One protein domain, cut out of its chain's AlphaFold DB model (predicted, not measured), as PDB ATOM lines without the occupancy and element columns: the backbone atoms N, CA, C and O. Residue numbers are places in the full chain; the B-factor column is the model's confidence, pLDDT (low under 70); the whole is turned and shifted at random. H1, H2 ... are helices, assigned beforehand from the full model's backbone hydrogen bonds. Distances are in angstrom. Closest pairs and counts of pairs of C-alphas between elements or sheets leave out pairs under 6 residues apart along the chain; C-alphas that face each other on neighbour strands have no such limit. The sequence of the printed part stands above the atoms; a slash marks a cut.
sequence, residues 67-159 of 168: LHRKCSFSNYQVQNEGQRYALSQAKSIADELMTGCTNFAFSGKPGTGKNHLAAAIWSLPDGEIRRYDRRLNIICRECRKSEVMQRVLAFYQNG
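Overview. This is residues 67 to 159 of the 168 residues of the protein "DUF977 family protein" of Escherichia coli (UniProt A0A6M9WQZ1). Two helices side by side, H1 and the shorter H2, make a head with long loops, and an arm reaches away from it through residues 123 to 137 to H3 and H4, which meet at a corner near their ends. The far end of the arm sticks out at residues 145 to 151 and 154 to 159. The printed part has 93 residues, with four named helices in the order H1, H2, H3, H4 and no named strand; its class is all helix. It is loose, with a radius of gyration of the C-alphas of 17.8 A, and spans 58 by 28 by 25 A, the arm making much of the length.

Arrangement. After residues 67 to 80, which hold no named element, comes H1, residues 81 to 99. It touches H2, residues 114 to 122, with its residues 87 to 94 alone; the closest C-alphas, those of Ala 94 and Ile 121, are 5.3 A apart. The two helices run the same way at a shallow tilt of 26 degrees. H3, residues 138 to 145, is apart from H1 and H2. H4, residues 147 to 158, is apart from them too. H3 and H4 are close but not clearly touching, with the closest C-alphas, those of Cys 143 and Met 149, 6.7 A apart, and run the same way at a steep tilt of 63 degrees. Every O i to N i+4 pair is within hydrogen-bond range in H2, H3 and H4, and 14 of 15 are in H1.

Along the chain. H1 begins with C-alpha 81 at (160.088, 79.214, 27.062) and is 27.9 A long. H2 measures 12.4 A and H3 10.6 A. H4 is 16.1 A long and ends with C-alpha 158 at (119.405, 117.745, 38.426).

Size, cuts and confidence. The C-alphas farthest apart, those of Gln 79 and Gly 159, are 59.1 A apart. The printed part has no cut. The links H1 to H2 and H2 to H3 are long, and H3 to H4 is tight. The model's pLDDT is under 70 at residues 98 to 102, 124 to 141 and 158 to 159.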
ATOM      1  N   LEU A  67     154.593  90.540  49.724       86.12
ATOM      2  CA  LEU A  67     155.559  89.715  48.989       86.12
ATOM      3  C   LEU A  67     155.775  90.187  47.540       86.12
ATOM      4  O   LEU A  67     156.888  90.106  47.029       86.12
ATOM      5  N   HIS A  68     154.736  90.712  46.886       83.69
ATOM      6  CA  HIS A  68     154.787  91.127  45.483       83.69
ATOM      7  C   HIS A  68     155.110  92.615  45.285       83.69
ATOM      8  O   HIS A  68     155.230  93.065  44.151       83.69
ATOM      9  N   ARG A  69     155.300  93.397  46.360       81.12
ATOM     10  CA  ARG A  69     155.576  94.847  46.262       81.12
ATOM     11  C   ARG A  69     156.908  95.183  45.598       81.12
ATOM     12  O   ARG A  69     157.058  96.276  45.071       81.12
ATOM     13  N   LYS A  70     157.879  94.273  45.675       83.00
ATOM     14  CA  LYS A  70     159.223  94.449  45.103       83.00
ATOM     15  C   LYS A  70     159.402  93.693  43.784       83.00
ATOM     16  O   LYS A  70     160.521  93.613  43.292       83.00
ATOM     17  N   CYS A  71     158.343  93.110  43.222       87.06
ATOM     18  CA  CYS A  71     158.406  92.415  41.939       87.06
ATOM     19  C   CYS A  71     158.555  93.425  40.791       87.06
ATOM     20  O   CYS A  71     157.753  94.342  40.656       87.06
ATOM     21  N   SER A  72     159.573  93.235  39.958       87.56
ATOM     22  CA  SER A  72     159.895  94.042  38.782       87.56
ATOM     23  C   SER A  72     160.199  93.131  37.587       87.56
ATOM     24  O   SER A  72     160.328  91.912  37.718       87.56
ATOM     25  N   PHE A  73     160.355  93.708  36.395       88.44
ATOM     26  CA  PHE A  73     160.810  92.934  35.237       88.44
ATOM     27  C   PHE A  73     162.255  92.441  35.383       88.44
ATOM     28  O   PHE A  73     162.603  91.412  34.812       88.44
ATOM     29  N   SER A  74     163.093  93.154  36.144       87.81
ATOM     30  CA  SER A  74     164.513  92.824  36.322       87.81
ATOM     31  C   SER A  74     164.754  91.650  37.269       87.81
ATOM     32  O   SER A  74     165.730  90.929  37.094       87.81
ATOM     33  N   ASN A  75     163.876  91.427  38.251       89.75
ATOM     34  CA  ASN A  75     163.994  90.308  39.190       89.75
ATOM     35  C   ASN A  75     163.125  89.095  38.819       89.75
ATOM     36  O   ASN A  75     162.987  88.170  39.619       89.75
ATOM     37  N   TYR A  76     162.537  89.085  37.621       90.31
ATOM     38  CA  TYR A  76     161.794  87.940  37.108       90.31
ATOM     39  C   TYR A  76     162.747  86.927  36.462       90.31
ATOM     40  O   TYR A  76     163.347  87.198  35.423       90.31
ATOM     41  N   GLN A  77     162.881  85.747  37.072       90.69
ATOM     42  CA  GLN A  77     163.720  84.671  36.546       90.69
ATOM     43  C   GLN A  77     162.942  83.802  35.557       90.69
ATOM     44  O   GLN A  77     161.883  83.263  35.874       90.69
ATOM     45  N   VAL A  78     163.497  83.650  34.357       91.44
ATOM     46  CA  VAL A  78     162.924  82.832  33.288       91.44
ATOM     47  C   VAL A  78     163.558  81.446  33.330       91.44
ATOM     48  O   VAL A  78     164.767  81.319  33.176       91.44
ATOM     49  N   GLN A  79     162.739  80.414  33.512       90.62
ATOM     50  CA  GLN A  79     163.160  79.009  33.516       90.62
ATOM     51  C   GLN A  79     162.678  78.264  32.267       90.62
ATOM     52  O   GLN A  79     163.375  77.394  31.760       90.62
ATOM     53  N   ASN A  80     161.509  78.644  31.738       90.06
ATOM     54  CA  ASN A  80     160.871  77.969  30.605       90.06
ATOM     55  C   ASN A  80     160.578  78.936  29.453       90.06
ATOM     56  O   ASN A  80     160.363  80.133  29.659       90.06
ATOM     57  N   GLU A  81     160.440  78.405  28.236       88.81
ATOM     58  CA  GLU A  81     160.088  79.214  27.062       88.81
ATOM     59  C   GLU A  81     158.739  79.926  27.203       88.81
ATOM     60  O   GLU A  81     158.616  81.091  26.833       88.81
ATOM     61  N   GLY A  82     157.749  79.283  27.831       88.31
ATOM     62  CA  GLY A  82     156.462  79.921  28.117       88.31
ATOM     63  C   GLY A  82     156.587  81.144  29.034       88.31
ATOM     64  O   GLY A  82     155.894  82.140  28.836       88.31
ATOM     65  N   GLN A  83     157.513  81.123  30.000       90.12
ATOM     66  CA  GLN A  83     157.793  82.284  30.854       90.12
ATOM     67  C   GLN A  83     158.534  83.383  30.091       90.12
ATOM     68  O   GLN A  83     158.271  84.558  30.332       90.12
ATOM     69  N   ARG A  84     159.426  83.011  29.162       91.56
ATOM     70  CA  ARG A  84     160.105  83.951  28.258       91.56
ATOM     71  C   ARG A  84     159.091  84.688  27.386       91.56
ATOM     72  O   ARG A  84     159.135  85.913  27.296       91.56
ATOM     73  N   TYR A  85     158.149  83.946  26.808       91.62
ATOM     74  CA  TYR A  85     157.057  84.503  26.018       91.62
ATOM     75  C   TYR A  85     156.157  85.415  26.861       91.62
ATOM     76  O   TYR A  85     155.931  86.563  26.485       91.62
ATOM     77  N   ALA A  86     155.719  84.960  28.039       91.25
ATOM     78  CA  ALA A  86     154.899  85.765  28.944       91.25
ATOM     79  C   ALA A  86     155.604  87.058  29.390       91.25
ATOM     80  O   ALA A  86     154.968  88.106  29.438       91.25
ATOM     81  N   LEU A  87     156.913  87.011  29.664       91.75
ATOM     82  CA  LEU A  87     157.714  88.195  29.985       91.75
ATOM     83  C   LEU A  87     157.764  89.182  28.810       91.75
ATOM     84  O   LEU A  87     157.631  90.384  29.021       91.75
ATOM     85  N   SER A  88     157.944  88.687  27.582       91.88
ATOM     86  CA  SER A  88     157.939  89.524  26.376       91.88
ATOM     87  C   SER A  88     156.592  90.219  26.174       91.88
ATOM     88  O   SER A  88     156.555  91.420  25.925       91.88
ATOM     89  N   GLN A  89     155.489  89.482  26.325       90.94
ATOM     90  CA  GLN A  89     154.135  90.033  26.221       90.94
ATOM     91  C   GLN A  89     153.852  91.047  27.334       90.94
ATOM     92  O   GLN A  89     153.316  92.118  27.072       90.94
ATOM     93  N   ALA A  90     154.278  90.759  28.567       90.19
ATOM     94  CA  ALA A  90     154.130  91.669  29.698       90.19
ATOM     95  C   ALA A  90     154.839  93.015  29.469       90.19
ATOM     96  O   ALA A  90     154.292  94.054  29.829       90.19
ATOM     97  N   LYS A  91     156.025  93.010  28.846       89.00
ATOM     98  CA  LYS A  91     156.735  94.242  28.464       89.00
ATOM     99  C   LYS A  91     155.968  95.036  27.405       89.00
ATOM    100  O   LYS A  91     155.725  96.214  27.619       89.00
ATOM    101  N   SER A  92     155.502  94.376  26.342       88.25
ATOM    102  CA  SER A  92     154.682  95.020  25.301       88.25
ATOM    103  C   SER A  92     153.409  95.649  25.878       88.25
ATOM    104  O   SER A  92     153.066  96.779  25.556       88.25
ATOM    105  N   ILE A  93     152.735  94.940  26.788       86.25
ATOM    106  CA  ILE A  93     151.541  95.435  27.485       86.25
ATOM    107  C   ILE A  93     151.871  96.656  28.353       86.25
ATOM    108  O   ILE A  93     151.091  97.605  28.386       86.25
ATOM    109  N   ALA A  94     153.004  96.645  29.062       83.62
ATOM    110  CA  ALA A  94     153.442  97.791  29.856       83.62
ATOM    111  C   ALA A  94     153.705  99.025  28.975       83.62
ATOM    112  O   ALA A  94     153.319 100.128  29.358       83.62
ATOM    113  N   ASP A  95     154.271  98.833  27.782       82.25
ATOM    114  CA  ASP A  95     154.485  99.903  26.804       82.25
ATOM    115  C   ASP A  95     153.154 100.421  26.222       82.25
ATOM    116  O   ASP A  95     152.937 101.630  26.131       82.25
ATOM    117  N   GLU A  96     152.201  99.539  25.907       81.38
ATOM    118  CA  GLU A  96     150.849  99.925  25.469       81.38
ATOM    119  C   GLU A  96     150.058 100.670  26.555       81.38
ATOM    120  O   GLU A  96     149.297 101.592  26.260       81.38
ATOM    121  N   LEU A  97     150.256 100.327  27.829       75.56
ATOM    122  CA  LEU A  97     149.669 101.040  28.971       75.56
ATOM    123  C   LEU A  97     150.179 102.487  29.098       75.56
ATOM    124  O   LEU A  97     149.508 103.333  29.710       75.56
ATOM    125  N   MET A  98     151.329 102.813  28.499       67.31
ATOM    126  CA  MET A  98     151.796 104.198  28.405       67.31
ATOM    127  C   MET A  98     150.945 105.016  27.436       67.31
ATOM    128  O   MET A  98     150.643 106.182  27.712       67.31
ATOM    129  N   THR A  99     150.500 104.408  26.336       68.00
ATOM    130  CA  THR A  99     149.787 105.090  25.248       68.00
ATOM    131  C   THR A  99     148.262 104.955  25.326       68.00
ATOM    132  O   THR A  99     147.558 105.818  24.803       68.00
ATOM    133  N   GLY A 100     147.725 103.952  26.031       67.06
ATOM    134  CA  GLY A 100     146.284 103.706  26.129       67.06
ATOM    135  C   GLY A 100     145.840 102.868  27.334       67.06
ATOM    136  O   GLY A 100     146.558 102.691  28.314       67.06
ATOM    137  N   CYS A 101     144.597 102.376  27.288       62.06
ATOM    138  CA  CYS A 101     144.044 101.454  28.283       62.06
ATOM    139  C   CYS A 101     143.840 100.076  27.646       62.06
ATOM    140  O   CYS A 101     142.832  99.857  26.975       62.06
ATOM    141  N   THR A 102     144.780  99.160  27.884       68.12
ATOM    142  CA  THR A 102     144.684  97.751  27.480       68.12
ATOM    143  C   THR A 102     144.297  96.892  28.689       68.12
ATOM    144  O   THR A 102     144.747  97.141  29.809       68.12
ATOM    145  N   ASN A 103     143.448  95.885  28.476       78.62
ATOM    146  CA  ASN A 103     143.120  94.873  29.485       78.62
ATOM    147  C   ASN A 103     143.837  93.571  29.117       78.62
ATOM    148  O   ASN A 103     143.893  93.215  27.944       78.62
ATOM    149  N   PHE A 104     144.329  92.832  30.106       84.25
ATOM    150  CA  PHE A 104     145.005  91.557  29.876       84.25
ATOM    151  C   PHE A 104     144.652  90.535  30.957       84.25
ATOM    152  O   PHE A 104     144.231  90.890  32.059       84.25
ATOM    153  N   ALA A 105     144.850  89.255  30.644       87.75
ATOM    154  CA  ALA A 105     144.683  88.156  31.582       87.75
ATOM    155  C   ALA A 105     145.853  87.175  31.449       87.75
ATOM    156  O   ALA A 105     146.184  86.736  30.350       87.75
ATOM    157  N   PHE A 106     146.455  86.802  32.579       89.31
ATOM    158  CA  PHE A 106     147.417  85.704  32.630       89.31
ATOM    159  C   PHE A 106     146.725  84.430  33.107       89.31
ATOM    160  O   PHE A 106     146.141  84.405  34.192       89.31
ATOM    161  N   SER A 107     146.849  83.349  32.342       90.50
ATOM    162  CA  SER A 107     146.372  82.016  32.712       90.50
ATOM    163  C   SER A 107     147.547  81.056  32.927       90.50
ATOM    164  O   SER A 107     148.646  81.254  32.412       90.50
ATOM    165  N   GLY A 108     147.352  80.033  33.763       88.12
ATOM    166  CA  GLY A 108     148.354  78.987  33.998       88.12
ATOM    167  C   GLY A 108     148.409  78.493  35.442       88.12
ATOM    168  O   GLY A 108     147.803  79.081  36.340       88.12
ATOM    169  N   LYS A 109     149.186  77.431  35.680       88.19
ATOM    170  CA  LYS A 109     149.336  76.789  36.999       88.19
ATOM    171  C   LYS A 109     149.910  77.748  38.062       88.19
ATOM    172  O   LYS A 109     150.603  78.704  37.705       88.19
ATOM    173  N   PRO A 110     149.620  77.566  39.361       87.06
ATOM    174  CA  PRO A 110     150.283  78.310  40.439       87.06
ATOM    175  C   PRO A 110     151.815  78.199  40.365       87.06
ATOM    176  O   PRO A 110     152.342  77.245  39.802       87.06
ATOM    177  N   GLY A 111     152.535  79.191  40.895       83.31
ATOM    178  CA  GLY A 111     154.007  79.199  40.891       83.31
ATOM    179  C   GLY A 111     154.673  79.646  39.581       83.31
ATOM    180  O   GLY A 111     155.884  79.804  39.545       83.31
ATOM    181  N   THR A 112     153.916  79.940  38.517       84.94
ATOM    182  CA  THR A 112     154.482  80.376  37.221       84.94
ATOM    183  C   THR A 112     154.798  81.872  37.120       84.94
ATOM    184  O   THR A 112     155.116  82.351  36.037       84.94
ATOM    185  N   GLY A 113     154.680  82.628  38.217       87.44
ATOM    186  CA  GLY A 113     155.044  84.047  38.248       87.44
ATOM    187  C   GLY A 113     154.009  85.028  37.671       87.44
ATOM    188  O   GLY A 113     154.330  86.192  37.467       87.44
ATOM    189  N   LYS A 114     152.749  84.617  37.466       91.06
ATOM    190  CA  LYS A 114     151.670  85.506  36.968       91.06
ATOM    191  C   LYS A 114     151.496  86.780  37.807       91.06
ATOM    192  O   LYS A 114     151.456  87.876  37.262       91.06
ATOM    193  N   ASN A 115     151.449  86.633  39.132       89.69
ATOM    194  CA  ASN A 115     151.322  87.771  40.051       89.69
ATOM    195  C   ASN A 115     152.569  88.657  40.040       89.69
ATOM    196  O   ASN A 115     152.460  89.869  40.193       89.69
ATOM    197  N   HIS A 116     153.745  88.057  39.829       90.06
ATOM    198  CA  HIS A 116     154.997  88.795  39.692       90.06
ATOM    199  C   HIS A 116     154.957  89.675  38.448       90.06
ATOM    200  O   HIS A 116     155.215  90.868  38.552       90.06
ATOM    201  N   LEU A 117     154.590  89.114  37.292       90.12
ATOM    202  CA  LEU A 117     154.472  89.870  36.044       90.12
ATOM    203  C   LEU A 117     153.399  90.960  36.142       90.12
ATOM    204  O   LEU A 117     153.647  92.082  35.720       90.12
ATOM    205  N   ALA A 118     152.249  90.677  36.759       88.00
ATOM    206  CA  ALA A 118     151.219  91.689  36.993       88.00
ATOM    207  C   ALA A 118     151.722  92.845  37.880       88.00
ATOM    208  O   ALA A 118     151.498  94.012  37.561       88.00
ATOM    209  N   ALA A 119     152.450  92.539  38.959       86.19
ATOM    210  CA  ALA A 119     153.068  93.547  39.820       86.19
ATOM    211  C   ALA A 119     154.208  94.312  39.116       86.19
ATOM    212  O   ALA A 119     154.396  95.503  39.369       86.19
ATOM    213  N   ALA A 120     154.929  93.659  38.203       86.62
ATOM    214  CA  ALA A 120     155.980  94.278  37.403       86.62
ATOM    215  C   ALA A 120     155.420  95.246  36.350       86.62
ATOM    216  O   ALA A 120     155.933  96.350  36.236       86.62
ATOM    217  N   ILE A 121     154.339  94.877  35.649       84.50
ATOM    218  CA  ILE A 121     153.614  95.768  34.720       84.50
ATOM    219  C   ILE A 121     153.113  97.011  35.459       84.50
ATOM    220  O   ILE A 121     153.176  98.120  34.941       84.50
ATOM    221  N   TRP A 122     152.624  96.828  36.684       75.88
ATOM    222  CA  TRP A 122     152.160  97.922  37.530       75.88
ATOM    223  C   TRP A 122     153.286  98.860  37.989       75.88
ATOM    224  O   TRP A 122     153.080 100.063  38.141       75.88
ATOM    225  N   SER A 123     154.477  98.309  38.218       71.06
ATOM    226  CA  SER A 123     155.667  99.049  38.633       71.06
ATOM    227  C   SER A 123     156.378  99.613  37.400       71.06
ATOM    228  O   SER A 123     157.464  99.162  37.038       71.06
ATOM    229  N   LEU A 124     155.727 100.567  36.724       62.41
ATOM    230  CA  LEU A 124     156.278 101.249  35.554       62.41
ATOM    231  C   LEU A 124     157.669 101.853  35.863       62.41
ATOM    232  O   LEU A 124     157.925 102.259  37.002       62.41
ATOM    233  N   PRO A 125     158.586 101.910  34.876       53.75
ATOM    234  CA  PRO A 125     159.982 102.308  35.091       53.75
ATOM    235  C   PRO A 125     160.169 103.745  35.609       53.75
ATOM    236  O   PRO A 125     161.201 104.055  36.198       53.75
ATOM    237  N   ASP A 126     159.176 104.610  35.430       55.91
ATOM    238  CA  ASP A 126     159.127 105.988  35.928       55.91
ATOM    239  C   ASP A 126     158.563 106.109  37.360       55.91
ATOM    240  O   ASP A 126     158.554 107.196  37.945       55.91
ATOM    241  N   GLY A 127     158.112 104.997  37.952       55.22
ATOM    242  CA  GLY A 127     157.463 104.972  39.259       55.22
ATOM    243  C   GLY A 127     156.103 105.671  39.267       55.22
ATOM    244  O   GLY A 127     155.588 105.976  40.347       55.22
ATOM    245  N   GLU A 128     155.507 105.954  38.105       57.97
ATOM    246  CA  GLU A 128     154.177 106.544  38.039       57.97
ATOM    247  C   GLU A 128     153.106 105.456  38.105       57.97
ATOM    248  O   GLU A 128     152.868 104.703  37.167       57.97
ATOM    249  N   ILE A 129     152.370 105.413  39.218       59.03
ATOM    250  CA  ILE A 129     151.088 104.716  39.219       59.03
ATOM    251  C   ILE A 129     150.074 105.604  38.502       59.03
ATOM    252  O   ILE A 129     149.562 106.580  39.069       59.03
ATOM    253  N   ARG A 130     149.743 105.242  37.262       60.44
ATOM    254  CA  ARG A 130     148.630 105.863  36.546       60.44
ATOM    255  C   ARG A 130     147.338 105.464  37.248       60.44
ATOM    256  O   ARG A 130     147.011 104.285  37.386       60.44
ATOM    257  N   ARG A 131     146.594 106.458  37.737       57.06
ATOM    258  CA  ARG A 131     145.236 106.205  38.224       57.06
ATOM    259  C   ARG A 131     144.437 105.619  37.071       57.06
ATOM    260  O   ARG A 131     144.490 106.150  35.967       57.06
ATOM    261  N   TYR A 132     143.668 104.577  37.361       57.00
ATOM    262  CA  TYR A 132     142.620 104.126  36.462       57.00
ATOM    263  C   TYR A 132     141.701 105.312  36.147       57.00
ATOM    264  O   TYR A 132     140.895 105.731  36.985       57.00
ATOM    265  N   ASP A 133     141.851 105.891  34.956       59.25
ATOM    266  CA  ASP A 133     140.904 106.874  34.465       59.25
ATOM    267  C   ASP A 133     139.743 106.123  33.823       59.25
ATOM    268  O   ASP A 133     139.810 105.639  32.691       59.25
ATOM    269  N   ARG A 134     138.630 106.056  34.556       59.28
ATOM    270  CA  ARG A 134     137.378 105.467  34.072       59.28
ATOM    271  C   ARG A 134     136.875 106.089  32.762       59.28
ATOM    272  O   ARG A 134     135.990 105.513  32.143       59.28
ATOM    273  N   ARG A 135     137.352 107.274  32.363       60.34
ATOM    274  CA  ARG A 135     136.998 107.914  31.085       60.34
ATOM    275  C   ARG A 135     137.724 107.280  29.899       60.34
ATOM    276  O   ARG A 135     137.188 107.321  28.796       60.34
ATOM    277  N   LEU A 136     138.904 106.709  30.134       59.12
ATOM    278  CA  LEU A 136     139.736 106.066  29.116       59.12
ATOM    279  C   LEU A 136     139.438 104.564  28.980       59.12
ATOM    280  O   LEU A 136     139.748 103.964  27.956       59.12
ATOM    281  N   ASN A 137     138.782 103.955  29.970       59.81
ATOM    282  CA  ASN A 137     138.345 102.567  29.877       59.81
ATOM    283  C   ASN A 137     137.140 102.415  28.931       59.81
ATOM    284  O   ASN A 137     136.091 103.023  29.151       59.81
ATOM    285  N   ILE A 138     137.282 101.564  27.908       60.91
ATOM    286  CA  ILE A 138     136.268 101.333  26.862       60.91
ATOM    287  C   ILE A 138     134.927 100.893  27.461       60.91
ATOM    288  O   ILE A 138     133.898 101.483  27.140       60.91
ATOM    289  N   ILE A 139     134.933  99.931  28.390       63.97
ATOM    290  CA  ILE A 139     133.710  99.425  29.036       63.97
ATOM    291  C   ILE A 139     133.020 100.549  29.815       63.97
ATOM    292  O   ILE A 139     131.820 100.763  29.677       63.97
ATOM    293  N   CYS A 140     133.773 101.334  30.588       65.19
ATOM    294  CA  CYS A 140     133.225 102.474  31.318       65.19
ATOM    295  C   CYS A 140     132.735 103.597  30.396       65.19
ATOM    296  O   CYS A 140     131.775 104.280  30.751       65.19
ATOM    297  N   ARG A 141     133.369 103.807  29.236       66.88
ATOM    298  CA  ARG A 141     132.955 104.797  28.232       66.88
ATOM    299  C   ARG A 141     131.624 104.406  27.601       66.88
ATOM    300  O   ARG A 141     130.727 105.244  27.549       66.88
ATOM    301  N   GLU A 142     131.478 103.151  27.192       75.88
ATOM    302  CA  GLU A 142     130.236 102.627  26.617       75.88
ATOM    303  C   GLU A 142     129.122 102.549  27.670       75.88
ATOM    304  O   GLU A 142     128.039 103.092  27.458       75.88
ATOM    305  N   CYS A 143     129.408 102.045  28.879       73.75
ATOM    306  CA  CYS A 143     128.456 102.102  29.993       73.75
ATOM    307  C   CYS A 143     128.036 103.539  30.311       73.75
ATOM    308  O   CYS A 143     126.862 103.776  30.571       73.75
ATOM    309  N   ARG A 144     128.951 104.516  30.276       74.12
ATOM    310  CA  ARG A 144     128.620 105.930  30.505       74.12
ATOM    311  C   ARG A 144     127.724 106.493  29.408       74.12
ATOM    312  O   ARG A 144     126.902 107.339  29.727       74.12
ATOM    313  N   LYS A 145     127.874 106.061  28.156       78.38
ATOM    314  CA  LYS A 145     127.014 106.486  27.041       78.38
ATOM    315  C   LYS A 145     125.660 105.774  27.007       78.38
ATOM    316  O   LYS A 145     124.770 106.259  26.322       78.38
ATOM    317  N   SER A 146     125.497 104.663  27.728       82.75
ATOM    318  CA  SER A 146     124.211 103.967  27.797       82.75
ATOM    319  C   SER A 146     123.095 104.877  28.317       82.75
ATOM    320  O   SER A 146     123.305 105.684  29.227       82.75
ATOM    321  N   GLU A 147     121.891 104.704  27.771       85.75
ATOM    322  CA  GLU A 147     120.709 105.484  28.147       85.75
ATOM    323  C   GLU A 147     120.423 105.395  29.654       85.75
ATOM    324  O   GLU A 147     120.197 106.407  30.314       85.75
ATOM    325  N   VAL A 148     120.525 104.191  30.226       79.69
ATOM    326  CA  VAL A 148     120.322 103.947  31.662       79.69
ATOM    327  C   VAL A 148     121.279 104.794  32.500       79.69
ATOM    328  O   VAL A 148     120.854 105.487  33.425       79.69
ATOM    329  N   MET A 149     122.570 104.792  32.163       82.88
ATOM    330  CA  MET A 149     123.564 105.558  32.911       82.88
ATOM    331  C   MET A 149     123.404 107.066  32.701       82.88
ATOM    332  O   MET A 149     123.600 107.825  33.646       82.88
ATOM    333  N   GLN A 150     123.012 107.512  31.506       82.50
ATOM    334  CA  GLN A 150     122.696 108.920  31.247       82.50
ATOM    335  C   GLN A 150     121.508 109.392  32.092       82.50
ATOM    336  O   GLN A 150     121.585 110.459  32.695       82.50
ATOM    337  N   ARG A 151     120.457 108.575  32.239       80.50
ATOM    338  CA  ARG A 151     119.304 108.878  33.107       80.50
ATOM    339  C   ARG A 151     119.695 108.939  34.584       80.50
ATOM    340  O   ARG A 151     119.286 109.862  35.281       80.50
ATOM    341  N   VAL A 152     120.537 108.014  35.052       82.12
ATOM    342  CA  VAL A 152     121.084 108.046  36.420       82.12
ATOM    343  C   VAL A 152     121.931 109.303  36.643       82.12
ATOM    344  O   VAL A 152     121.764 109.990  37.646       82.12
ATOM    345  N   LEU A 153     122.821 109.647  35.711       81.25
ATOM    346  CA  LEU A 153     123.656 110.845  35.823       81.25
ATOM    347  C   LEU A 153     122.819 112.130  35.794       81.25
ATOM    348  O   LEU A 153     123.079 113.015  36.604       81.25
ATOM    349  N   ALA A 154     121.798 112.205  34.937       81.00
ATOM    350  CA  ALA A 154     120.851 113.316  34.896       81.00
ATOM    351  C   ALA A 154     120.082 113.454  36.219       81.00
ATOM    352  O   ALA A 154     119.948 114.562  36.733       81.00
ATOM    353  N   PHE A 155     119.656 112.339  36.821       81.94
ATOM    354  CA  PHE A 155     119.032 112.333  38.144       81.94
ATOM    355  C   PHE A 155     119.958 112.911  39.223       81.94
ATOM    356  O   PHE A 155     119.535 113.763  39.996       81.94
ATOM    357  N   TYR A 156     121.235 112.522  39.262       74.12
ATOM    358  CA  TYR A 156     122.178 113.065  40.249       74.12
ATOM    359  C   TYR A 156     122.601 114.515  39.968       74.12
ATOM    360  O   TYR A 156     122.909 115.247  40.906       74.12
ATOM    361  N   GLN A 157     122.632 114.941  38.702       74.50
ATOM    362  CA  GLN A 157     122.984 116.314  38.323       74.50
ATOM    363  C   GLN A 157     121.835 117.304  38.556       74.50
ATOM    364  O   GLN A 157     122.095 118.433  38.964       74.50
ATOM    365  N   ASN A 158     120.584 116.876  38.352       67.38
ATOM    366  CA  ASN A 158     119.405 117.745  38.426       67.38
ATOM    367  C   ASN A 158     118.576 117.548  39.712       67.38
ATOM    368  O   ASN A 158     117.936 118.483  40.179       67.38
ATOM    369  N   GLY A 159     118.622 116.371  40.343       56.84
ATOM    370  CA  GLY A 159     117.735 115.981  41.450       56.84
ATOM    371  C   GLY A 159     118.133 116.457  42.853       56.84
ATOM    372  O   GLY A 159     117.412 116.172  43.807       56.84
TER     373      GLY A 159